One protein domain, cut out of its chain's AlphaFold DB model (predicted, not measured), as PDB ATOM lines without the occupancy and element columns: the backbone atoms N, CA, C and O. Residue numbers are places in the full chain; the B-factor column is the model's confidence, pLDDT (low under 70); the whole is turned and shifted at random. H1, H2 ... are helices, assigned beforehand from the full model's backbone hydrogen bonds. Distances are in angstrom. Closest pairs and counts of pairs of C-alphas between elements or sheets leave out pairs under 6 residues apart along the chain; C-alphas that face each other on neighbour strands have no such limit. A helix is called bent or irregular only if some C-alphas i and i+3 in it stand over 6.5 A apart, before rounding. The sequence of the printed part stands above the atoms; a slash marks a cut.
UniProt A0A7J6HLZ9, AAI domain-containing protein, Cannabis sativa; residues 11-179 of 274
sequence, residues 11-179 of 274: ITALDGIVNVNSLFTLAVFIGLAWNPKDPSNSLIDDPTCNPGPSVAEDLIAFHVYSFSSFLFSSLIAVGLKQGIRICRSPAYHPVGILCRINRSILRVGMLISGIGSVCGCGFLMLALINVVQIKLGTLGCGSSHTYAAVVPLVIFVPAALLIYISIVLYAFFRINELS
ATOM      1  N   ILE A  11      46.779  68.021  28.038       48.16
ATOM      2  CA  ILE A  11      45.562  67.397  28.581       48.16
ATOM      3  C   ILE A  11      44.596  67.022  27.441       48.16
ATOM      4  O   ILE A  11      44.235  65.862  27.297       48.16
ATOM      5  N   THR A  12      44.348  67.923  26.483       53.34
ATOM      6  CA  THR A  12      43.363  67.702  25.400       53.34
ATOM      7  C   THR A  12      43.696  66.546  24.442       53.34
ATOM      8  O   THR A  12      42.805  65.920  23.875       53.34
ATOM      9  N   ALA A  13      44.982  66.250  24.212       50.81
ATOM     10  CA  ALA A  13      45.367  65.143  23.327       50.81
ATOM     11  C   ALA A  13      45.362  63.784  24.034       50.81
ATOM     12  O   ALA A  13      45.120  62.776  23.374       50.81
ATOM     13  N   LEU A  14      45.655  63.771  25.335       52.44
ATOM     14  CA  LEU A  14      45.565  62.576  26.161       52.44
ATOM     15  C   LEU A  14      44.093  62.225  26.409       52.44
ATOM     16  O   LEU A  14      43.727  61.071  26.221       52.44
ATOM     17  N   ASP A  15      43.247  63.225  26.676       55.06
ATOM     18  CA  ASP A  15      41.799  63.061  26.862       55.06
ATOM     19  C   ASP A  15      41.126  62.435  25.642       55.06
ATOM     20  O   ASP A  15      40.346  61.501  25.783       55.06
ATOM     21  N   GLY A  16      41.477  62.870  24.426       60.06
ATOM     22  CA  GLY A  16      40.926  62.275  23.206       60.06
ATOM     23  C   GLY A  16      41.266  60.788  23.041       60.06
ATOM     24  O   GLY A  16      40.455  60.028  22.522       60.06
ATOM     25  N   ILE A  17      42.441  60.349  23.503       57.16
ATOM     26  CA  ILE A  17      42.901  58.958  23.340       57.16
ATOM     27  C   ILE A  17      42.411  58.075  24.484       57.16
ATOM     28  O   ILE A  17      41.962  56.957  24.238       57.16
ATOM     29  N   VAL A  18      42.449  58.576  25.722       60.16
ATOM     30  CA  VAL A  18      41.855  57.893  26.876       60.16
ATOM     31  C   VAL A  18      40.359  57.709  26.644       60.16
ATOM     32  O   VAL A  18      39.857  56.623  26.890       60.16
ATOM     33  N   ASN A  19      39.671  58.696  26.060       67.38
ATOM     34  CA  ASN A  19      38.251  58.596  25.738       67.38
ATOM     35  C   ASN A  19      37.950  57.536  24.663       67.38
ATOM     36  O   ASN A  19      37.062  56.716  24.860       67.38
ATOM     37  N   VAL A  20      38.701  57.484  23.554       65.44
ATOM     38  CA  VAL A  20      38.457  56.479  22.497       65.44
ATOM     39  C   VAL A  20      38.852  55.073  22.950       65.44
ATOM     40  O   VAL A  20      38.088  54.133  22.746       65.44
ATOM     41  N   ASN A  21      39.995  54.912  23.622       64.56
ATOM     42  CA  ASN A  21      40.405  53.612  24.156       64.56
ATOM     43  C   ASN A  21      39.466  53.148  25.278       64.56
ATOM     44  O   ASN A  21      39.167  51.960  25.358       64.56
ATOM     45  N   SER A  22      38.967  54.057  26.122       67.94
ATOM     46  CA  SER A  22      38.002  53.737  27.179       67.94
ATOM     47  C   SER A  22      36.626  53.394  26.610       67.94
ATOM     48  O   SER A  22      36.043  52.406  27.040       67.94
ATOM     49  N   LEU A  23      36.146  54.116  25.592       71.56
ATOM     50  CA  LEU A  23      34.892  53.802  24.899       71.56
ATOM     51  C   LEU A  23      34.971  52.458  24.167       71.56
ATOM     52  O   LEU A  23      34.027  51.677  24.215       71.56
ATOM     53  N   PHE A  24      36.117  52.155  23.555       67.94
ATOM     54  CA  PHE A  24      36.358  50.860  22.928       67.94
ATOM     55  C   PHE A  24      36.428  49.733  23.973       67.94
ATOM     56  O   PHE A  24      35.775  48.709  23.814       67.94
ATOM     57  N   THR A  25      37.133  49.950  25.090       67.31
ATOM     58  CA  THR A  25      37.166  49.021  26.237       67.31
ATOM     59  C   THR A  25      35.760  48.770  26.789       67.31
ATOM     60  O   THR A  25      35.386  47.634  27.057       67.31
ATOM     61  N   LEU A  26      34.951  49.821  26.924       71.94
ATOM     62  CA  LEU A  26      33.579  49.741  27.411       71.94
ATOM     63  C   LEU A  26      32.679  48.973  26.437       71.94
ATOM     64  O   LEU A  26      31.930  48.105  26.873       71.94
ATOM     65  N   ALA A  27      32.789  49.223  25.130       70.50
ATOM     66  CA  ALA A  27      32.071  48.455  24.113       70.50
ATOM     67  C   ALA A  27      32.462  46.967  24.139       70.50
ATOM     68  O   ALA A  27      31.593  46.106  23.991       70.50
ATOM     69  N   VAL A  28      33.738  46.663  24.406       69.12
ATOM     70  CA  VAL A  28      34.229  45.290  24.577       69.12
ATOM     71  C   VAL A  28      33.601  44.621  25.791       69.12
ATOM     72  O   VAL A  28      33.035  43.537  25.672       69.12
ATOM     73  N   PHE A  29      33.651  45.272  26.954       69.81
ATOM     74  CA  PHE A  29      33.079  44.711  28.176       69.81
ATOM     75  C   PHE A  29      31.560  44.586  28.109       69.81
ATOM     76  O   PHE A  29      31.036  43.589  28.588       69.81
ATOM     77  N   ILE A  30      30.855  45.525  27.473       73.56
ATOM     78  CA  ILE A  30      29.417  45.381  27.209       73.56
ATOM     79  C   ILE A  30      29.169  44.208  26.257       73.56
ATOM     80  O   ILE A  30      28.288  43.399  26.524       73.56
ATOM     81  N   GLY A  31      29.962  44.072  25.190       67.25
ATOM     82  CA  GLY A  31      29.841  42.966  24.240       67.25
ATOM     83  C   GLY A  31      30.108  41.588  24.858       67.25
ATOM     84  O   GLY A  31      29.466  40.621  24.463       67.25
ATOM     85  N   LEU A  32      31.018  41.498  25.834       67.00
ATOM     86  CA  LEU A  32      31.333  40.262  26.565       67.00
ATOM     87  C   LEU A  32      30.365  39.977  27.722       67.00
ATOM     88  O   LEU A  32      30.058  38.818  27.985       67.00
ATOM     89  N   ALA A  33      29.902  41.012  28.428       65.81
ATOM     90  CA  ALA A  33      28.942  40.877  29.526       65.81
ATOM     91  C   ALA A  33      27.520  40.591  29.025       65.81
ATOM     92  O   ALA A  33      26.676  40.117  29.788       65.81
ATOM     93  N   TRP A  34      27.241  40.876  27.751       66.94
ATOM     94  CA  TRP A  34      25.969  40.556  27.128       66.94
ATOM     95  C   TRP A  34      25.794  39.042  27.028       66.94
ATOM     96  O   TRP A  34      26.567  38.379  26.345       66.94
ATOM     97  N   ASN A  35      24.751  38.493  27.658       67.75
ATOM     98  CA  ASN A  35      24.432  37.071  27.562       67.75
ATOM     99  C   ASN A  35      24.021  36.725  26.113       67.75
ATOM    100  O   ASN A  35      22.908  37.063  25.690       67.75
ATOM    101  N   PRO A  36      24.881  36.065  25.312       60.69
ATOM    102  CA  PRO A  36      24.603  35.850  23.894       60.69
ATOM    103  C   PRO A  36      23.506  34.798  23.697       60.69
ATOM    104  O   PRO A  36      22.806  34.817  22.687       60.69
ATOM    105  N   LYS A  37      23.357  33.916  24.692       58.59
ATOM    106  CA  LYS A  37      22.560  32.689  24.679       58.59
ATOM    107  C   LYS A  37      21.160  32.849  25.271       58.59
ATOM    108  O   LYS A  37      20.511  31.844  25.539       58.59
ATOM    109  N   ASP A  38      20.719  34.081  25.520       65.81
ATOM    110  CA  ASP A  38      19.373  34.337  26.025       65.81
ATOM    111  C   ASP A  38      18.332  34.020  24.928       65.81
ATOM    112  O   ASP A  38      18.300  34.721  23.908       65.81
ATOM    113  N   PRO A  39      17.501  32.970  25.097       60.12
ATOM    114  CA  PRO A  39      16.570  32.499  24.068       60.12
ATOM    115  C   PRO A  39      15.423  33.483  23.795       60.12
ATOM    116  O   PRO A  39      14.710  33.342  22.809       60.12
ATOM    117  N   SER A  40      15.244  34.499  24.646       59.97
ATOM    118  CA  SER A  40      14.233  35.548  24.467       59.97
ATOM    119  C   SER A  40      14.589  36.591  23.397       59.97
ATOM    120  O   SER A  40      13.726  37.356  22.977       59.97
ATOM    121  N   ASN A  41      15.855  36.645  22.962       63.28
ATOM    122  CA  ASN A  41      16.396  37.697  22.093       63.28
ATOM    123  C   ASN A  41      17.155  37.122  20.878       63.28
ATOM    124  O   ASN A  41      18.164  37.695  20.448       63.28
ATOM    125  N   SER A  42      16.716  35.971  20.361       68.94
ATOM    126  CA  SER A  42      17.226  35.358  19.126       68.94
ATOM    127  C   SER A  42      16.151  35.358  18.043       68.94
ATOM    128  O   SER A  42      15.029  34.937  18.299       68.94
ATOM    129  N   LEU A  43      16.501  35.772  16.822       68.50
ATOM    130  CA  LEU A  43      15.611  35.731  15.646       68.50
ATOM    131  C   LEU A  43      15.735  34.384  14.904       68.50
ATOM    132  O   LEU A  43      15.681  34.329  13.678       68.50
ATOM    133  N   ILE A  44      16.006  33.308  15.647       70.69
ATOM    134  CA  ILE A  44      16.257  31.970  15.108       70.69
ATOM    135  C   ILE A  44      14.960  31.168  15.215       70.69
ATOM    136  O   ILE A  44      14.623  30.694  16.298       70.69
ATOM    137  N   ASP A  45      14.258  31.010  14.093       69.69
ATOM    138  CA  ASP A  45      13.023  30.214  14.020       69.69
ATOM    139  C   ASP A  45      13.292  28.700  13.880       69.69
ATOM    140  O   ASP A  45      12.466  27.886  14.293       69.69
ATOM    141  N   ASP A  46      14.454  28.305  13.339       75.88
ATOM    142  CA  ASP A  46      14.832  26.902  13.111       75.88
ATOM    143  C   ASP A  46      16.011  26.470  14.018       75.88
ATOM    144  O   ASP A  46      17.102  27.047  13.933       75.88
ATOM    145  N   PRO A  47      15.851  25.432  14.868       76.88
ATOM    146  CA  PRO A  47      16.902  24.948  15.767       76.88
ATOM    147  C   PRO A  47      18.141  24.375  15.056       76.88
ATOM    148  O   PRO A  47      19.206  24.301  15.673       76.88
ATOM    149  N   THR A  48      18.051  23.996  13.777       80.88
ATOM    150  CA  THR A  48      19.207  23.559  12.969       80.88
ATOM    151  C   THR A  48      20.150  24.713  12.616       80.88
ATOM    152  O   THR A  48      21.324  24.492  12.321       80.88
ATOM    153  N   CYS A  49      19.668  25.955  12.721       83.75
ATOM    154  CA  CYS A  49      20.420  27.173  12.429       83.75
ATOM    155  C   CYS A  49      21.150  27.754  13.643       83.75
ATOM    156  O   CYS A  49      21.738  28.836  13.544       83.75
ATOM    157  N   ASN A  50      21.128  27.058  14.781       81.06
ATOM    158  CA  ASN A  50      21.781  27.507  16.001       81.06
ATOM    159  C   ASN A  50      23.311  27.335  15.885       81.06
ATOM    160  O   ASN A  50      23.781  26.229  15.604       81.06
ATOM    161  N   PRO A  51      24.118  28.391  16.082       81.62
ATOM    162  CA  PRO A  51      25.567  28.275  15.988       81.62
ATOM    163  C   PRO A  51      26.164  27.379  17.073       81.62
ATOM    164  O   PRO A  51      25.715  27.339  18.220       81.62
ATOM    165  N   GLY A  52      27.233  26.681  16.693       83.12
ATOM    166  CA  GLY A  52      28.005  25.842  17.601       83.12
ATOM    167  C   GLY A  52      28.782  26.650  18.652       83.12
ATOM    168  O   GLY A  52      29.004  27.853  18.487       83.12
ATOM    169  N   PRO A  53      29.253  25.989  19.727       83.50
ATOM    170  CA  PRO A  53      30.026  26.633  20.792       83.50
ATOM    171  C   PRO A  53      31.336  27.268  20.296       83.50
ATOM    172  O   PRO A  53      31.752  28.285  20.843       83.50
ATOM    173  N   SER A  54      31.926  26.745  19.216       86.94
ATOM    174  CA  SER A  54      33.133  27.297  18.589       86.94
ATOM    175  C   SER A  54      32.966  28.750  18.132       86.94
ATOM    176  O   SER A  54      33.874  29.552  18.303       86.94
ATOM    177  N   VAL A  55      31.784  29.135  17.635       86.50
ATOM    178  CA  VAL A  55      31.511  30.514  17.183       86.50
ATOM    179  C   VAL A  55      31.544  31.499  18.357       86.50
ATOM    180  O   VAL A  55      31.977  32.642  18.206       86.50
ATOM    181  N   ALA A  56      31.101  31.060  19.540       83.62
ATOM    182  CA  ALA A  56      31.126  31.867  20.757       83.62
ATOM    183  C   ALA A  56      32.541  31.979  21.347       83.62
ATOM    184  O   ALA A  56      32.915  33.046  21.832       83.62
ATOM    185  N   GLU A  57      33.340  30.914  21.276       87.25
ATOM    186  CA  GLU A  57      34.754  30.947  21.670       87.25
ATOM    187  C   GLU A  57      35.562  31.877  20.751       87.25
ATOM    188  O   GLU A  57      36.261  32.774  21.234       87.25
ATOM    189  N   ASP A  58      35.382  31.744  19.433       89.06
ATOM    190  CA  ASP A  58      36.027  32.591  18.427       89.06
ATOM    191  C   ASP A  58      35.621  34.062  18.571       89.06
ATOM    192  O   ASP A  58      36.455  34.956  18.427       89.06
ATOM    193  N   LEU A  59      34.352  34.339  18.901       87.19
ATOM    194  CA  LEU A  59      33.886  35.692  19.214       87.19
ATOM    195  C   LEU A  59      34.733  36.333  20.321       87.19
ATOM    196  O   LEU A  59      35.210  37.457  20.153       87.19
ATOM    197  N   ILE A  60      34.926  35.632  21.441       87.25
ATOM    198  CA  ILE A  60      35.692  36.151  22.581       87.25
ATOM    199  C   ILE A  60      37.157  36.346  22.177       87.25
ATOM    200  O   ILE A  60      37.728  37.411  22.432       87.25
ATOM    201  N   ALA A  61      37.752  35.362  21.498       89.94
ATOM    202  CA  ALA A  61      39.140  35.426  21.048       89.94
ATOM    203  C   ALA A  61      39.385  36.617  20.105       89.94
ATOM    204  O   ALA A  61      40.281  37.431  20.344       89.94
ATOM    205  N   PHE A  62      38.554  36.782  19.072       90.69
ATOM    206  CA  PHE A  62      38.657  37.901  18.135       90.69
ATOM    207  C   PHE A  62      38.449  39.254  18.814       90.69
ATOM    208  O   PHE A  62      39.130  40.226  18.473       90.69
ATOM    209  N   HIS A  63      37.578  39.327  19.823       87.19
ATOM    210  CA  HIS A  63      37.407  40.552  20.594       87.19
ATOM    211  C   HIS A  63      38.692  40.924  21.351       87.19
ATOM    212  O   HIS A  63      39.164  42.056  21.242       87.19
ATOM    213  N   VAL A  64      39.311  39.962  22.041       90.06
ATOM    214  CA  VAL A  64      40.570  40.168  22.777       90.06
ATOM    215  C   VAL A  64      41.722  40.541  21.836       90.06
ATOM    216  O   VAL A  64      42.494  41.461  22.134       90.06
ATOM    217  N   TYR A  65      41.831  39.883  20.678       91.25
ATOM    218  CA  TYR A  65      42.856  40.204  19.682       91.25
ATOM    219  C   TYR A  65      42.664  41.594  19.077       91.25
ATOM    220  O   TYR A  65      43.627  42.363  18.999       91.25
ATOM    221  N   SER A  66      41.431  41.951  18.702       90.50
ATOM    222  CA  SER A  66      41.136  43.284  18.167       90.50
ATOM    223  C   SER A  66      41.468  44.380  19.179       90.50
ATOM    224  O   SER A  66      42.161  45.342  18.842       90.50
ATOM    225  N   PHE A  67      41.080  44.184  20.441       86.69
ATOM    226  CA  PHE A  67      41.366  45.094  21.543       86.69
ATOM    227  C   PHE A  67      42.862  45.320  21.741       86.69
ATOM    228  O   PHE A  67      43.331  46.460  21.743       86.69
ATOM    229  N   SER A  68      43.624  44.233  21.833       90.62
ATOM    230  CA  SER A  68      45.075  44.287  22.010       90.62
ATOM    231  C   SER A  68      45.754  45.019  20.847       90.62
ATOM    232  O   SER A  68      46.629  45.860  21.060       90.62
ATOM    233  N   SER A  69      45.307  44.753  19.616       91.19
ATOM    234  CA  SER A  69      45.844  45.369  18.400       91.19
ATOM    235  C   SER A  69      45.550  46.873  18.318       91.19
ATOM    236  O   SER A  69      46.438  47.665  17.982       91.19
ATOM    237  N   PHE A  70      44.333  47.295  18.681       89.06
ATOM    238  CA  PHE A  70      43.971  48.714  18.731       89.06
ATOM    239  C   PHE A  70      44.689  49.459  19.852       89.06
ATOM    240  O   PHE A  70      45.207  50.547  19.604       89.06
ATOM    241  N   LEU A  71      44.797  48.876  21.050       87.62
ATOM    242  CA  LEU A  71      45.574  49.471  22.138       87.62
ATOM    243  C   LEU A  71      47.035  49.664  21.738       87.62
ATOM    244  O   LEU A  71      47.583  50.752  21.916       87.62
ATOM    245  N   PHE A  72      47.655  48.634  21.163       90.12
ATOM    246  CA  PHE A  72      49.033  48.700  20.693       90.12
ATOM    247  C   PHE A  72      49.224  49.808  19.648       90.12
ATOM    248  O   PHE A  72      50.118  50.647  19.783       90.12
ATOM    249  N   SER A  73      48.339  49.868  18.649       90.62
ATOM    250  CA  SER A  73      48.366  50.917  17.628       90.62
ATOM    251  C   SER A  73      48.206  52.322  18.226       90.62
ATOM    252  O   SER A  73      49.000  53.217  17.911       90.62
ATOM    253  N   SER A  74      47.242  52.509  19.133       85.56
ATOM    254  CA  SER A  74      46.989  53.781  19.816       85.56
ATOM    255  C   SER A  74      48.181  54.227  20.661       85.56
ATOM    256  O   SER A  74      48.573  55.390  20.587       85.56
ATOM    257  N   LEU A  75      48.795  53.327  21.436       87.44
ATOM    258  CA  LEU A  75      49.957  53.643  22.274       87.44
ATOM    259  C   LEU A  75      51.152  54.110  21.437       87.44
ATOM    260  O   LEU A  75      51.796  55.103  21.790       87.44
ATOM    261  N   ILE A  76      51.413  53.460  20.300       88.25
ATOM    262  CA  ILE A  76      52.456  53.894  19.364       88.25
ATOM    263  C   ILE A  76      52.125  55.274  18.796       88.25
ATOM    264  O   ILE A  76      52.977  56.163  18.820       88.25
ATOM    265  N   ALA A  77      50.893  55.492  18.330       84.25
ATOM    266  CA  ALA A  77      50.474  56.779  17.782       84.25
ATOM    267  C   ALA A  77      50.603  57.920  18.810       84.25
ATOM    268  O   ALA A  77      51.093  59.004  18.477       84.25
ATOM    269  N   VAL A  78      50.233  57.674  20.074       83.69
ATOM    270  CA  VAL A  78      50.422  58.625  21.183       83.69
ATOM    271  C   VAL A  78      51.903  58.892  21.407       83.69
ATOM    272  O   VAL A  78      52.304  60.054  21.457       83.69
ATOM    273  N   GLY A  79      52.715  57.839  21.528       83.44
ATOM    274  CA  GLY A  79      54.153  57.951  21.767       83.44
ATOM    275  C   GLY A  79      54.840  58.783  20.686       83.44
ATOM    276  O   GLY A  79      55.593  59.706  20.999       83.44
ATOM    277  N   LEU A  80      54.491  58.544  19.418       80.56
ATOM    278  CA  LEU A  80      54.956  59.349  18.289       80.56
ATOM    279  C   LEU A  80      54.490  60.804  18.399       80.56
ATOM    280  O   LEU A  80      55.301  61.718  18.261       80.56
ATOM    281  N   LYS A  81      53.205  61.045  18.681       76.44
ATOM    282  CA  LYS A  81      52.640  62.400  18.794       76.44
ATOM    283  C   LYS A  81      53.305  63.210  19.908       76.44
ATOM    284  O   LYS A  81      53.619  64.383  19.698       76.44
ATOM    285  N   GLN A  82      53.541  62.599  21.067       78.06
ATOM    286  CA  GLN A  82      54.235  63.256  22.174       78.06
ATOM    287  C   GLN A  82      55.714  63.469  21.862       78.06
ATOM    288  O   GLN A  82      56.221  64.569  22.075       78.06
ATOM    289  N   GLY A  83      56.374  62.482  21.250       73.06
ATOM    290  CA  GLY A  83      57.745  62.623  20.761       73.06
ATOM    291  C   GLY A  83      57.907  63.828  19.830       73.06
ATOM    292  O   GLY A  83      58.792  64.652  20.046       73.06
ATOM    293  N   ILE A  84      57.002  63.999  18.857       71.25
ATOM    294  CA  ILE A  84      56.998  65.145  17.926       71.25
ATOM    295  C   ILE A  84      56.754  66.475  18.654       71.25
ATOM    296  O   ILE A  84      57.392  67.477  18.328       71.25
ATOM    297  N   ARG A  85      55.835  66.518  19.629       69.56
ATOM    298  CA  ARG A  85      55.537  67.741  20.398       69.56
ATOM    299  C   ARG A  85      56.725  68.204  21.233       69.56
ATOM    300  O   ARG A  85      57.059  69.384  21.177       69.56
ATOM    301  N   ILE A  86      57.380  67.284  21.944       68.81
ATOM    302  CA  ILE A  86      58.600  67.561  22.721       68.81
ATOM    303  C   ILE A  86      59.683  68.133  21.797       68.81
ATOM    304  O   ILE A  86      60.295  69.154  22.095       68.81
ATOM    305  N   CYS A  87      59.829  67.526  20.624       61.59
ATOM    306  CA  CYS A  87      60.724  67.946  19.554       61.59
ATOM    307  C   CYS A  87      60.499  69.375  19.027       61.59
ATOM    308  O   CYS A  87      61.439  70.032  18.589       61.59
ATOM    309  N   ARG A  88      59.248  69.849  19.019       58.81
ATOM    310  CA  ARG A  88      58.860  71.158  18.469       58.81
ATOM    311  C   ARG A  88      58.892  72.281  19.517       58.81
ATOM    312  O   ARG A  88      58.667  73.435  19.163       58.81
ATOM    313  N   SER A  89      59.142  71.966  20.789       59.16
ATOM    314  CA  SER A  89      59.086  72.948  21.873       59.16
ATOM    315  C   SER A  89      60.308  73.893  21.839       59.16
ATOM    316  O   SER A  89      61.440  73.412  21.892       59.16
ATOM    317  N   PRO A  90      60.125  75.226  21.763       53.47
ATOM    318  CA  PRO A  90      61.197  76.199  21.501       53.47
ATOM    319  C   PRO A  90      62.136  76.494  22.692       53.47
ATOM    320  O   PRO A  90      62.950  77.408  22.609       53.47
ATOM    321  N   ALA A  91      62.044  75.753  23.803       54.34
ATOM    322  CA  ALA A  91      62.652  76.131  25.085       54.34
ATOM    323  C   ALA A  91      63.920  75.353  25.500       54.34
ATOM    324  O   ALA A  91      64.364  75.512  26.634       54.34
ATOM    325  N   TYR A  92      64.539  74.522  24.648       42.50
ATOM    326  CA  TYR A  92      65.758  73.801  25.052       42.50
ATOM    327  C   TYR A  92      66.745  73.603  23.893       42.50
ATOM    328  O   TYR A  92      66.530  72.819  22.971       42.50
ATOM    329  N   HIS A  93      67.863  74.326  23.952       49.91
ATOM    330  CA  HIS A  93      68.864  74.437  22.890       49.91
ATOM    331  C   HIS A  93      69.897  73.284  22.710       49.91
ATOM    332  O   HIS A  93      70.789  73.468  21.881       49.91
ATOM    333  N   PRO A  94      69.821  72.090  23.352       47.78
ATOM    334  CA  PRO A  94      70.666  70.945  22.982       47.78
ATOM    335  C   PRO A  94      69.934  69.798  22.247       47.78
ATOM    336  O   PRO A  94      70.595  68.914  21.704       47.78
ATOM    337  N   VAL A  95      68.594  69.789  22.146       49.47
ATOM    338  CA  VAL A  95      67.839  68.687  21.488       49.47
ATOM    339  C   VAL A  95      67.751  68.786  19.957       49.47
ATOM    340  O   VAL A  95      67.214  67.887  19.307       49.47
ATOM    341  N   GLY A  96      68.342  69.821  19.351       50.09
ATOM    342  CA  GLY A  96      68.394  69.989  17.891       50.09
ATOM    343  C   GLY A  96      69.088  68.837  17.145       50.09
ATOM    344  O   GLY A  96      68.815  68.623  15.965       50.09
ATOM    345  N   ILE A  97      69.931  68.054  17.833       47.59
ATOM    346  CA  ILE A  97      70.645  66.897  17.264       47.59
ATOM    347  C   ILE A  97      69.802  65.608  17.352       47.59
ATOM    348  O   ILE A  97      69.771  64.847  16.389       47.59
ATOM    349  N   LEU A  98      69.043  65.385  18.436       48.16
ATOM    350  CA  LEU A  98      68.160  64.210  18.566       48.16
ATOM    351  C   LEU A  98      66.918  64.316  17.668       48.16
ATOM    352  O   LEU A  98      66.489  63.332  17.067       48.16
ATOM    353  N   CYS A  99      66.357  65.522  17.538       48.88
ATOM    354  CA  CYS A  99      65.079  65.725  16.859       48.88
ATOM    355  C   CYS A  99      65.153  65.598  15.324       48.88
ATOM    356  O   CYS A  99      64.152  65.370  14.643       48.88
ATOM    357  N   ARG A 100      66.358  65.697  14.756       48.78
ATOM    358  CA  ARG A 100      66.573  65.593  13.308       48.78
ATOM    359  C   ARG A 100      66.769  64.161  12.816       48.78
ATOM    360  O   ARG A 100      66.677  63.921  11.613       48.78
ATOM    361  N   ILE A 101      67.053  63.224  13.721       51.34
ATOM    362  CA  ILE A 101      67.678  61.952  13.349       51.34
ATOM    363  C   ILE A 101      66.703  60.814  13.088       51.34
ATOM    364  O   ILE A 101      67.114  59.867  12.426       51.34
ATOM    365  N   ASN A 102      65.426  60.865  13.479       63.28
ATOM    366  CA  ASN A 102      64.618  59.666  13.260       63.28
ATOM    367  C   ASN A 102      63.247  59.848  12.623       63.28
ATOM    368  O   ASN A 102      62.225  59.355  13.095       63.28
ATOM    369  N   ARG A 103      63.285  60.431  11.415       66.94
ATOM    370  CA  ARG A 103      62.273  60.157  10.383       66.94
ATOM    371  C   ARG A 103      62.043  58.655  10.198       66.94
ATOM    372  O   ARG A 103      60.912  58.283   9.919       66.94
ATOM    373  N   SER A 104      63.057  57.805  10.394       73.81
ATOM    374  CA  SER A 104      62.893  56.350  10.306       73.81
ATOM    375  C   SER A 104      62.073  55.787  11.471       73.81
ATOM    376  O   SER A 104      61.169  55.011  11.204       73.81
ATOM    377  N   ILE A 105      62.269  56.228  12.722       76.62
ATOM    378  CA  ILE A 105      61.389  55.848  13.853       76.62
ATOM    379  C   ILE A 105      59.970  56.362  13.635       76.62
ATOM    380  O   ILE A 105      59.025  55.615  13.855       76.62
ATOM    381  N   LEU A 106      59.798  57.604  13.172       76.25
ATOM    382  CA  LEU A 106      58.464  58.138  12.886       76.25
ATOM    383  C   LEU A 106      57.749  57.300  11.816       76.25
ATOM    384  O   LEU A 106      56.581  56.953  11.958       76.25
ATOM    385  N   ARG A 107      58.477  56.948  10.756       80.06
ATOM    386  CA  ARG A 107      57.992  56.158   9.626       80.06
ATOM    387  C   ARG A 107      57.657  54.721  10.028       80.06
ATOM    388  O   ARG A 107      56.568  54.247   9.729       80.06
ATOM    389  N   VAL A 108      58.579  54.052  10.714       84.62
ATOM    390  CA  VAL A 108      58.392  52.691  11.229       84.62
ATOM    391  C   VAL A 108      57.254  52.674  12.244       84.62
ATOM    392  O   VAL A 108      56.389  51.816  12.163       84.62
ATOM    393  N   GLY A 109      57.178  53.667  13.129       86.94
ATOM    394  CA  GLY A 109      56.093  53.798  14.091       86.94
ATOM    395  C   GLY A 109      54.724  53.987  13.429       86.94
ATOM    396  O   GLY A 109      53.770  53.330  13.833       86.94
ATOM    397  N   MET A 110      54.615  54.819  12.384       85.12
ATOM    398  CA  MET A 110      53.363  54.955  11.624       85.12
ATOM    399  C   MET A 110      52.981  53.665  10.892       85.12
ATOM    400  O   MET A 110      51.806  53.314  10.888       85.12
ATOM    401  N   LEU A 111      53.946  52.933  10.320       88.56
ATOM    402  CA  LEU A 111      53.670  51.634   9.696       88.56
ATOM    403  C   LEU A 111      53.212  50.590  10.715       88.56
ATOM    404  O   LEU A 111      52.205  49.930  10.487       88.56
ATOM    405  N   ILE A 112      53.919  50.449  11.839       90.75
ATOM    406  CA  ILE A 112      53.580  49.474  12.884       90.75
ATOM    407  C   ILE A 112      52.204  49.796  13.485       90.75
ATOM    408  O   ILE A 112      51.380  48.898  13.641       90.75
ATOM    409  N   SER A 113      51.924  51.075  13.759       91.88
ATOM    410  CA  SER A 113      50.596  51.529  14.188       91.88
ATOM    411  C   SER A 113      49.535  51.218  13.125       91.88
ATOM    412  O   SER A 113      48.489  50.660  13.451       91.88
ATOM    413  N   GLY A 114      49.833  51.474  11.846       90.19
ATOM    414  CA  GLY A 114      48.964  51.146  10.718       90.19
ATOM    415  C   GLY A 114      48.610  49.663  10.630       90.19
ATOM    416  O   GLY A 114      47.431  49.328  10.544       90.19
ATOM    417  N   ILE A 115      49.606  48.781  10.726       92.31
ATOM    418  CA  ILE A 115      49.416  47.323  10.727       92.31
ATOM    419  C   ILE A 115      48.538  46.903  11.911       92.31
ATOM    420  O   ILE A 115      47.575  46.165  11.722       92.31
ATOM    421  N   GLY A 116      48.806  47.432  13.112       90.88
ATOM    422  CA  GLY A 116      47.981  47.170  14.293       90.88
ATOM    423  C   GLY A 116      46.518  47.597  14.113       90.88
ATOM    424  O   GLY A 116      45.610  46.863  14.497       90.88
ATOM    425  N   SER A 117      46.253  48.738  13.471       91.38
ATOM    426  CA  SER A 117      44.876  49.164  13.178       91.38
ATOM    427  C   SER A 117      44.189  48.245  12.166       91.38
ATOM    428  O   SER A 117      43.030  47.893  12.360       91.38
ATOM    429  N   VAL A 118      44.892  47.829  11.106       92.81
ATOM    430  CA  VAL A 118      44.342  46.937  10.069       92.81
ATOM    431  C   VAL A 118      44.001  45.568  10.656       92.81
ATOM    432  O   VAL A 118      42.883  45.090  10.469       92.81
ATOM    433  N   CYS A 119      44.922  44.970  11.422       93.00
ATOM    434  CA  CYS A 119      44.674  43.710  12.124       93.00
ATOM    435  C   CYS A 119      43.506  43.844  13.113       93.00
ATOM    436  O   CYS A 119      42.623  42.989  13.137       93.00
ATOM    437  N   GLY A 120      43.457  44.941  13.877       91.75
ATOM    438  CA  GLY A 120      42.377  45.216  14.828       91.75
ATOM    439  C   GLY A 120      41.004  45.281  14.159       91.75
ATOM    440  O   GLY A 120      40.071  44.611  14.599       91.75
ATOM    441  N   CYS A 121      40.890  46.021  13.053       91.62
ATOM    442  CA  CYS A 121      39.652  46.118  12.279       91.62
ATOM    443  C   CYS A 121      39.240  44.779  11.657       91.62
ATOM    444  O   CYS A 121      38.051  44.472  11.624       91.62
ATOM    445  N   GLY A 122      40.202  43.978  11.186       93.12
ATOM    446  CA  GLY A 122      39.936  42.640  10.659       93.12
ATOM    447  C   GLY A 122      39.341  41.711  11.718       93.12
ATOM    448  O   GLY A 122      38.282  41.126  11.503       93.12
ATOM    449  N   PHE A 123      39.968  41.629  12.897       93.31
ATOM    450  CA  PHE A 123      39.448  40.814  13.998       93.31
ATOM    451  C   PHE A 123      38.094  41.317  14.512       93.31
ATOM    452  O   PHE A 123      37.208  40.509  14.773       93.31
ATOM    453  N   LEU A 124      37.891  42.635  14.600       90.25
ATOM    454  CA  LEU A 124      36.604  43.196  15.011       90.25
ATOM    455  C   LEU A 124      35.490  42.880  14.003       90.25
ATOM    456  O   LEU A 124      34.377  42.561  14.407       90.25
ATOM    457  N   MET A 125      35.781  42.910  12.702       92.12
ATOM    458  CA  MET A 125      34.824  42.477  11.682       92.12
ATOM    459  C   MET A 125      34.427  41.010  11.874       92.12
ATOM    460  O   MET A 125      33.236  40.707  11.875       92.12
ATOM    461  N   LEU A 126      35.399  40.110  12.059       91.88
ATOM    462  CA  LEU A 126      35.129  38.687  12.291       91.88
ATOM    463  C   LEU A 126      34.312  38.469  13.573       91.88
ATOM    464  O   LEU A 126      33.354  37.698  13.567       91.88
ATOM    465  N   ALA A 127      34.627  39.204  14.642       90.12
ATOM    466  CA  ALA A 127      33.844  39.196  15.874       90.12
ATOM    467  C   ALA A 127      32.389  39.622  15.616       90.12
ATOM    468  O   ALA A 127      31.467  38.927  16.030       90.12
ATOM    469  N   LEU A 128      32.157  40.712  14.875       89.00
ATOM    470  CA  LEU A 128      30.803  41.170  14.542       89.00
ATOM    471  C   LEU A 128      30.037  40.166  13.669       89.00
ATOM    472  O   LEU A 128      28.842  39.975  13.881       89.00
ATOM    473  N   ILE A 129      30.708  39.469  12.747       90.38
ATOM    474  CA  ILE A 129      30.098  38.367  11.986       90.38
ATOM    475  C   ILE A 129      29.681  37.231  12.929       90.38
ATOM    476  O   ILE A 129      28.572  36.715  12.806       90.38
ATOM    477  N   ASN A 130      30.518  36.862  13.902       89.25
ATOM    478  CA  ASN A 130      30.168  35.846  14.900       89.25
ATOM    479  C   ASN A 130      28.997  36.287  15.795       89.25
ATOM    480  O   ASN A 130      28.116  35.475  16.074       89.25
ATOM    481  N   VAL A 131      28.913  37.569  16.179       85.88
ATOM    482  CA  VAL A 131      27.739  38.121  16.890       85.88
ATOM    483  C   VAL A 131      26.474  37.979  16.048       85.88
ATOM    484  O   VAL A 131      25.440  37.545  16.558       85.88
ATOM    485  N   VAL A 132      26.553  38.319  14.758       86.50
ATOM    486  CA  VAL A 132      25.426  38.163  13.836       86.50
ATOM    487  C   VAL A 132      25.002  36.698  13.749       86.50
ATOM    488  O   VAL A 132      23.812  36.420  13.853       86.50
ATOM    489  N   GLN A 133      25.947  35.760  13.651       86.00
ATOM    490  CA  GLN A 133      25.628  34.332  13.627       86.00
ATOM    491  C   GLN A 133      24.927  33.861  14.910       86.00
ATOM    492  O   GLN A 133      23.982  33.082  14.837       86.00
ATOM    493  N   ILE A 134      25.332  34.375  16.076       82.62
ATOM    494  CA  ILE A 134      24.698  34.083  17.374       82.62
ATOM    495  C   ILE A 134      23.270  34.635  17.470       82.62
ATOM    496  O   ILE A 134      22.422  34.010  18.102       82.62
ATOM    497  N   LYS A 135      22.977  35.784  16.850       81.06
ATOM    498  CA  LYS A 135      21.663  36.445  16.962       81.06
ATOM    499  C   LYS A 135      20.675  36.108  15.847       81.06
ATOM    500  O   LYS A 135      19.472  36.081  16.107       81.06
ATOM    501  N   LEU A 136      21.175  35.887  14.633       81.19
ATOM    502  CA  LEU A 136      20.385  35.717  13.408       81.19
ATOM    503  C   LEU A 136      20.535  34.318  12.779       81.19
ATOM    504  O   LEU A 136      19.883  34.029  11.777       81.19
ATOM    505  N   GLY A 137      21.373  33.452  13.358       79.81
ATOM    506  CA  GLY A 137      21.625  32.088  12.887       79.81
ATOM    507  C   GLY A 137      22.843  31.965  11.966       79.81
ATOM    508  O   GLY A 137      23.401  32.955  11.484       79.81
ATOM    509  N   THR A 138      23.282  30.726  11.733       84.69
ATOM    510  CA  THR A 138      24.470  30.432  10.912       84.69
ATOM    511  C   THR A 138      24.334  30.956   9.475       84.69
ATOM    512  O   THR A 138      23.247  30.990   8.895       84.69
ATOM    513  N   LEU A 139      25.460  31.330   8.854       80.94
ATOM    514  CA  LEU A 139      25.481  31.855   7.477       80.94
ATOM    515  C   LEU A 139      24.944  30.852   6.438       80.94
ATOM    516  O   LEU A 139      24.489  31.265   5.375       80.94
ATOM    517  N   GLY A 140      24.972  29.552   6.749       80.06
ATOM    518  CA  GLY A 140      24.440  28.491   5.891       80.06
ATOM    519  C   GLY A 140      22.913  28.472   5.789       80.06
ATOM    520  O   GLY A 140      22.391  27.992   4.788       80.06
ATOM    521  N   CYS A 141      22.198  29.036   6.769       81.81
ATOM    522  CA  CYS A 141      20.736  29.121   6.737       81.81
ATOM    523  C   CYS A 141      20.203  30.280   5.883       81.81
ATOM    524  O   CYS A 141      19.008  30.349   5.611       81.81
ATOM    525  N   GLY A 142      21.079  31.188   5.446       76.00
ATOM    526  CA  GLY A 142      20.773  32.148   4.390       76.00
ATOM    527  C   GLY A 142      19.626  33.129   4.670       76.00
ATOM    528  O   GLY A 142      18.961  33.562   3.730       76.00
ATOM    529  N   SER A 143      19.372  33.499   5.931       83.44
ATOM    530  CA  SER A 143      18.289  34.438   6.253       83.44
ATOM    531  C   SER A 143      18.567  35.838   5.675       83.44
ATOM    532  O   SER A 143      19.697  36.341   5.703       83.44
ATOM    533  N   SER A 144      17.526  36.508   5.165       85.38
ATOM    534  CA  SER A 144      17.668  37.860   4.596       85.38
ATOM    535  C   SER A 144      18.190  38.869   5.624       85.38
ATOM    536  O   SER A 144      18.905  39.802   5.259       85.38
ATOM    537  N   HIS A 145      17.861  38.687   6.906       84.00
ATOM    538  CA  HIS A 145      18.322  39.546   7.996       84.00
ATOM    539  C   HIS A 145      19.822  39.380   8.259       84.00
ATOM    540  O   HIS A 145      20.522  40.375   8.453       84.00
ATOM    541  N   THR A 146      20.332  38.147   8.190       86.12
ATOM    542  CA  THR A 146      21.766  37.862   8.320       86.12
ATOM    543  C   THR A 146      22.557  38.540   7.208       86.12
ATOM    544  O   THR A 146      23.526  39.252   7.484       86.12
ATOM    545  N   TYR A 147      22.125  38.408   5.950       87.56
ATOM    546  CA  TYR A 147      22.810  39.066   4.834       87.56
ATOM    547  C   TYR A 147      22.721  40.592   4.897       87.56
ATOM    548  O   TYR A 147      23.724  41.261   4.652       87.56
ATOM    549  N   ALA A 148      21.570  41.149   5.281       88.69
ATOM    550  CA  ALA A 148      21.410  42.594   5.432       88.69
ATOM    551  C   ALA A 148      22.367  43.195   6.480       88.69
ATOM    552  O   ALA A 148      22.771  44.346   6.335       88.69
ATOM    553  N   ALA A 149      22.767  42.425   7.498       86.56
ATOM    554  CA  ALA A 149      23.757  42.848   8.488       86.56
ATOM    555  C   ALA A 149      25.210  42.615   8.025       86.56
ATOM    556  O   ALA A 149      26.061  43.493   8.171       86.56
ATOM    557  N   VAL A 150      25.510  41.443   7.453       90.75
ATOM    558  CA  VAL A 150      26.888  41.042   7.111       90.75
ATOM    559  C   VAL A 150      27.395  41.722   5.840       90.75
ATOM    560  O   VAL A 150      28.553  42.134   5.790       90.75
ATOM    561  N   VAL A 151      26.553  41.868   4.815       92.50
ATOM    562  CA  VAL A 151      26.983  42.395   3.511       92.50
ATOM    563  C   VAL A 151      27.512  43.831   3.621       92.50
ATOM    564  O   VAL A 151      28.638  44.068   3.180       92.50
ATOM    565  N   PRO A 152      26.810  44.793   4.256       92.62
ATOM    566  CA  PRO A 152      27.348  46.141   4.430       92.62
ATOM    567  C   PRO A 152      28.639  46.156   5.254       92.62
ATOM    568  O   PRO A 152      29.571  46.882   4.920       92.62
ATOM    569  N   LEU A 153      28.720  45.328   6.301       89.00
ATOM    570  CA  LEU A 153      29.894  45.222   7.166       89.00
ATOM    571  C   LEU A 153      31.140  44.789   6.376       89.00
ATOM    572  O   LEU A 153      32.193  45.421   6.477       89.00
ATOM    573  N   VAL A 154      31.000  43.756   5.543       93.81
ATOM    574  CA  VAL A 154      32.078  43.198   4.711       93.81
ATOM    575  C   VAL A 154      32.414  44.091   3.511       93.81
ATOM    576  O   VAL A 154      33.494  43.969   2.950       93.81
ATOM    577  N   ILE A 155      31.551  45.030   3.124       94.62
ATOM    578  CA  ILE A 155      31.848  45.986   2.045       94.62
ATOM    579  C   ILE A 155      32.499  47.258   2.599       94.62
ATOM    580  O   ILE A 155      33.575  47.658   2.148       94.62
ATOM    581  N   PHE A 156      31.872  47.904   3.583       92.94
ATOM    582  CA  PHE A 156      32.311  49.212   4.066       92.94
ATOM    583  C   PHE A 156      33.635  49.151   4.821       92.94
ATOM    584  O   PHE A 156      34.481  50.028   4.639       92.94
ATOM    585  N   VAL A 157      33.846  48.124   5.648       91.50
ATOM    586  CA  VAL A 157      35.059  48.049   6.470       91.50
ATOM    587  C   VAL A 157      36.310  47.781   5.618       91.50
ATOM    588  O   VAL A 157      37.279  48.523   5.788       91.50
ATOM    589  N   PRO A 158      36.343  46.839   4.649       93.06
ATOM    590  CA  PRO A 158      37.498  46.686   3.767       93.06
ATOM    591  C   PRO A 158      37.719  47.898   2.870       93.06
ATOM    592  O   PRO A 158      38.863  48.303   2.693       93.06
ATOM    593  N   ALA A 159      36.656  48.526   2.357       93.81
ATOM    594  CA  ALA A 159      36.788  49.760   1.584       93.81
ATOM    595  C   ALA A 159      37.466  50.871   2.408       93.81
ATOM    596  O   ALA A 159      38.412  51.507   1.940       93.81
ATOM    597  N   ALA A 160      37.051  51.055   3.666       91.62
ATOM    598  CA  ALA A 160      37.682  51.999   4.584       91.62
ATOM    599  C   ALA A 160      39.146  51.629   4.887       91.62
ATOM    600  O   ALA A 160      40.015  52.505   4.890       91.62
ATOM    601  N   LEU A 161      39.446  50.340   5.089       91.38
ATOM    602  CA  LEU A 161      40.813  49.859   5.302       91.38
ATOM    603  C   LEU A 161      41.713  50.092   4.087       91.38
ATOM    604  O   LEU A 161      42.859  50.496   4.261       91.38
ATOM    605  N   LEU A 162      41.209  49.902   2.867       93.44
ATOM    606  CA  LEU A 162      41.959  50.182   1.641       93.44
ATOM    607  C   LEU A 162      42.309  51.667   1.517       93.44
ATOM    608  O   LEU A 162      43.451  52.002   1.195       93.44
ATOM    609  N   ILE A 163      41.361  52.559   1.821       93.88
ATOM    610  CA  ILE A 163      41.613  54.007   1.850       93.88
ATOM    611  C   ILE A 163      42.669  54.334   2.913       93.88
ATOM    612  O   ILE A 163      43.634  55.042   2.624       93.88
ATOM    613  N   TYR A 164      42.533  53.779   4.120       88.44
ATOM    614  CA  TYR A 164      43.494  53.979   5.205       88.44
ATOM    615  C   TYR A 164      44.905  53.514   4.828       88.44
ATOM    616  O   TYR A 164      45.858  54.287   4.947       88.44
ATOM    617  N   ILE A 165      45.044  52.289   4.311       91.25
ATOM    618  CA  ILE A 165      46.322  51.734   3.847       91.25
ATOM    619  C   ILE A 165      46.912  52.620   2.748       91.25
ATOM    620  O   ILE A 165      48.094  52.945   2.804       91.25
ATOM    621  N   SER A 166      46.096  53.075   1.794       90.62
ATOM    622  CA  SER A 166      46.544  53.964   0.716       90.62
ATOM    623  C   SER A 166      47.097  55.284   1.255       90.62
ATOM    624  O   SER A 166      48.159  55.725   0.819       90.62
ATOM    625  N   ILE A 167      46.436  55.892   2.246       87.38
ATOM    626  CA  ILE A 167      46.901  57.127   2.893       87.38
ATOM    627  C   ILE A 167      48.195  56.885   3.676       87.38
ATOM    628  O   ILE A 167      49.127  57.682   3.571       87.38
ATOM    629  N   VAL A 168      48.280  55.795   4.444       86.56
ATOM    630  CA  VAL A 168      49.477  55.450   5.229       86.56
ATOM    631  C   VAL A 168      50.667  55.174   4.311       86.56
ATOM    632  O   VAL A 168      51.761  55.687   4.556       86.56
ATOM    633  N   LEU A 169      50.460  54.425   3.226       87.44
ATOM    634  CA  LEU A 169      51.482  54.175   2.212       87.44
ATOM    635  C   LEU A 169      51.877  55.465   1.498       87.44
ATOM    636  O   LEU A 169      53.066  55.738   1.374       87.44
ATOM    637  N   TYR A 170      50.920  56.298   1.089       84.38
ATOM    638  CA  TYR A 170      51.213  57.602   0.498       84.38
ATOM    639  C   TYR A 170      52.037  58.473   1.453       84.38
ATOM    640  O   TYR A 170      53.061  59.017   1.053       84.38
ATOM    641  N   ALA A 171      51.669  58.554   2.733       81.44
ATOM    642  CA  ALA A 171      52.440  59.282   3.736       81.44
ATOM    643  C   ALA A 171      53.852  58.699   3.903       81.44
ATOM    644  O   ALA A 171      54.829  59.448   3.937       81.44
ATOM    645  N   PHE A 172      53.982  57.372   3.941       82.31
ATOM    646  CA  PHE A 172      55.269  56.679   3.978       82.31
ATOM    647  C   PHE A 172      56.136  57.035   2.762       82.31
ATOM    648  O   PHE A 172      57.281  57.463   2.932       82.31
ATOM    649  N   PHE A 173      55.583  56.945   1.548       78.19
ATOM    650  CA  PHE A 173      56.266  57.299   0.305       78.19
ATOM    651  C   PHE A 173      56.598  58.787   0.225       78.19
ATOM    652  O   PHE A 173      57.701  59.121  -0.179       78.19
ATOM    653  N   ARG A 174      55.737  59.695   0.690       73.88
ATOM    654  CA  ARG A 174      56.038  61.137   0.740       73.88
ATOM    655  C   ARG A 174      57.134  61.472   1.746       73.88
ATOM    656  O   ARG A 174      57.963  62.346   1.502       73.88
ATOM    657  N   ILE A 175      57.194  60.754   2.865       65.94
ATOM    658  CA  ILE A 175      58.306  60.871   3.818       65.94
ATOM    659  C   ILE A 175      59.589  60.257   3.232       65.94
ATOM    660  O   ILE A 175      60.681  60.709   3.587       65.94
ATOM    661  N   ASN A 176      59.485  59.259   2.344       62.47
ATOM    662  CA  ASN A 176      60.599  58.752   1.528       62.47
ATOM    663  C   ASN A 176      60.977  59.705   0.388       62.47
ATOM    664  O   ASN A 176      62.145  59.758   0.026       62.47
ATOM    665  N   GLU A 177      60.047  60.476  -0.167       49.47
ATOM    666  CA  GLU A 177      60.330  61.422  -1.249       49.47
ATOM    667  C   GLU A 177      61.162  62.616  -0.787       49.47
ATOM    668  O   GLU A 177      61.875  63.185  -1.603       49.47
ATOM    669  N   LEU A 178      61.236  62.929   0.514       48.75
ATOM    670  CA  LEU A 178      62.297  63.838   0.976       48.75
ATOM    671  C   LEU A 178      63.713  63.250   0.754       48.75
ATOM    672  O   LEU A 178      64.698  63.977   0.775       48.75
ATOM    673  N   SER A 179      63.832  61.942   0.525       42.69
ATOM    674  CA  SER A 179      65.056  61.289   0.037       42.69
ATOM    675  C   SER A 179      65.021  60.933  -1.459       42.69
ATOM    676  O   SER A 179      66.028  60.452  -1.969       42.69
TER     677      SER A 179
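Overview. This is residues 11 to 179 of the 274 residues of the protein "AAI domain-containing protein" of Cannabis sativa (UniProt A0A7J6HLZ9). Four long helices stand side by side in a single bowed row, H1, H2, H3, H4 in chain order, and each runs opposite ways to the one before it; the longest, H2, packs closely on H3 in the middle of the row, with H1 on one side and H4 on the other. A long link at one end joins H1 to H2 and another at the opposite end joins H2 to H3, where residues 89 to 94 stick out; a shorter link joins H3 to H4. The printed part has 169 residues with four named helices and no named strand, and its class is all helix. It is loose, with a radius of gyration of the C-alphas of 21.0 A, and it is a rod that spans 72 by 32 by 23 A.

Arrangement. The longest helix is H2, residues 53 to 88. It touches H3, residues 103 to 136, with 55 pairs of C-alphas within 8 A. The closest C-alphas of these two are those of Ser 66 and Gly 120, 4.1 A apart, and the two centres are 8.1 A apart. H2 and H3 run opposite ways at a shallow tilt of 26 degrees and form a helical hairpin. H2 also touches H1, residues 11 to 33, with 10 pairs of C-alphas within 8 A. Here the closest C-alphas are those of Asn 21 and Leu 71, 6.9 A apart. H1 and H2 form a helical hairpin too, running opposite ways at a shallow tilt of 4 degrees, with their centres 11.2 A apart. H3 touches H4, residues 144 to 177, with 20 pairs of C-alphas within 8 A, and the closest are those of Leu 136 and Thr 146, 5.7 A apart. H3 and H4 form the third helical hairpin, running opposite ways at a shallow tilt of 2 degrees, with their centres 10.6 A apart. The helix packing is mostly aligned: the three pairs that touch are at a shallow tilt. H1 is apart from H3 and from H4, and H2 is apart from H4. In H2 and H3 every O i to N i+4 pair is within hydrogen-bond range, in H1 18 of 19 are, and in H4 27 of 30.

Along the chain. H2 is 53.1 A long from Pro 53, with its C-alpha at (30.026, 26.633, 20.792), to Arg 88, with its C-alpha at (58.860, 71.158, 18.469). H3 runs from Arg 103 to Leu 136 and is 48.6 A long. H1 begins at Ile 11, C-alpha at (45.562, 67.397, 28.581), and ends at Ala 33, 31.3 A away. H4 runs 49.1 A from Ser 144 to Glu 177, whose C-alpha is at (60.330, 61.422, -1.249). H4 is neither bent nor irregular, but only just: C-alphas 149 and 152 are 6.3 A apart.

Size, cuts and confidence. The two C-alphas farthest apart are those of Asp 46 and His 93, 72.6 A. The C-alphas of the first and last printed residues, Ile 11 and Ser 179, are 35.1 A apart. The printed part has no cut. The links from H1 to H2, 19 residues, and from H2 to H3, 14 residues, are long; the link from H3 to H4, 7 residues, is short. Residues 89 to 94 stand free. The mean pLDDT of the printed part is 77.3, and 54 residues are under 70, among them residues 11 to 22, 31 to 43, 85 to 103 and 175 to 179. The mean pLDDT is 64 in H1 and 87 in H3.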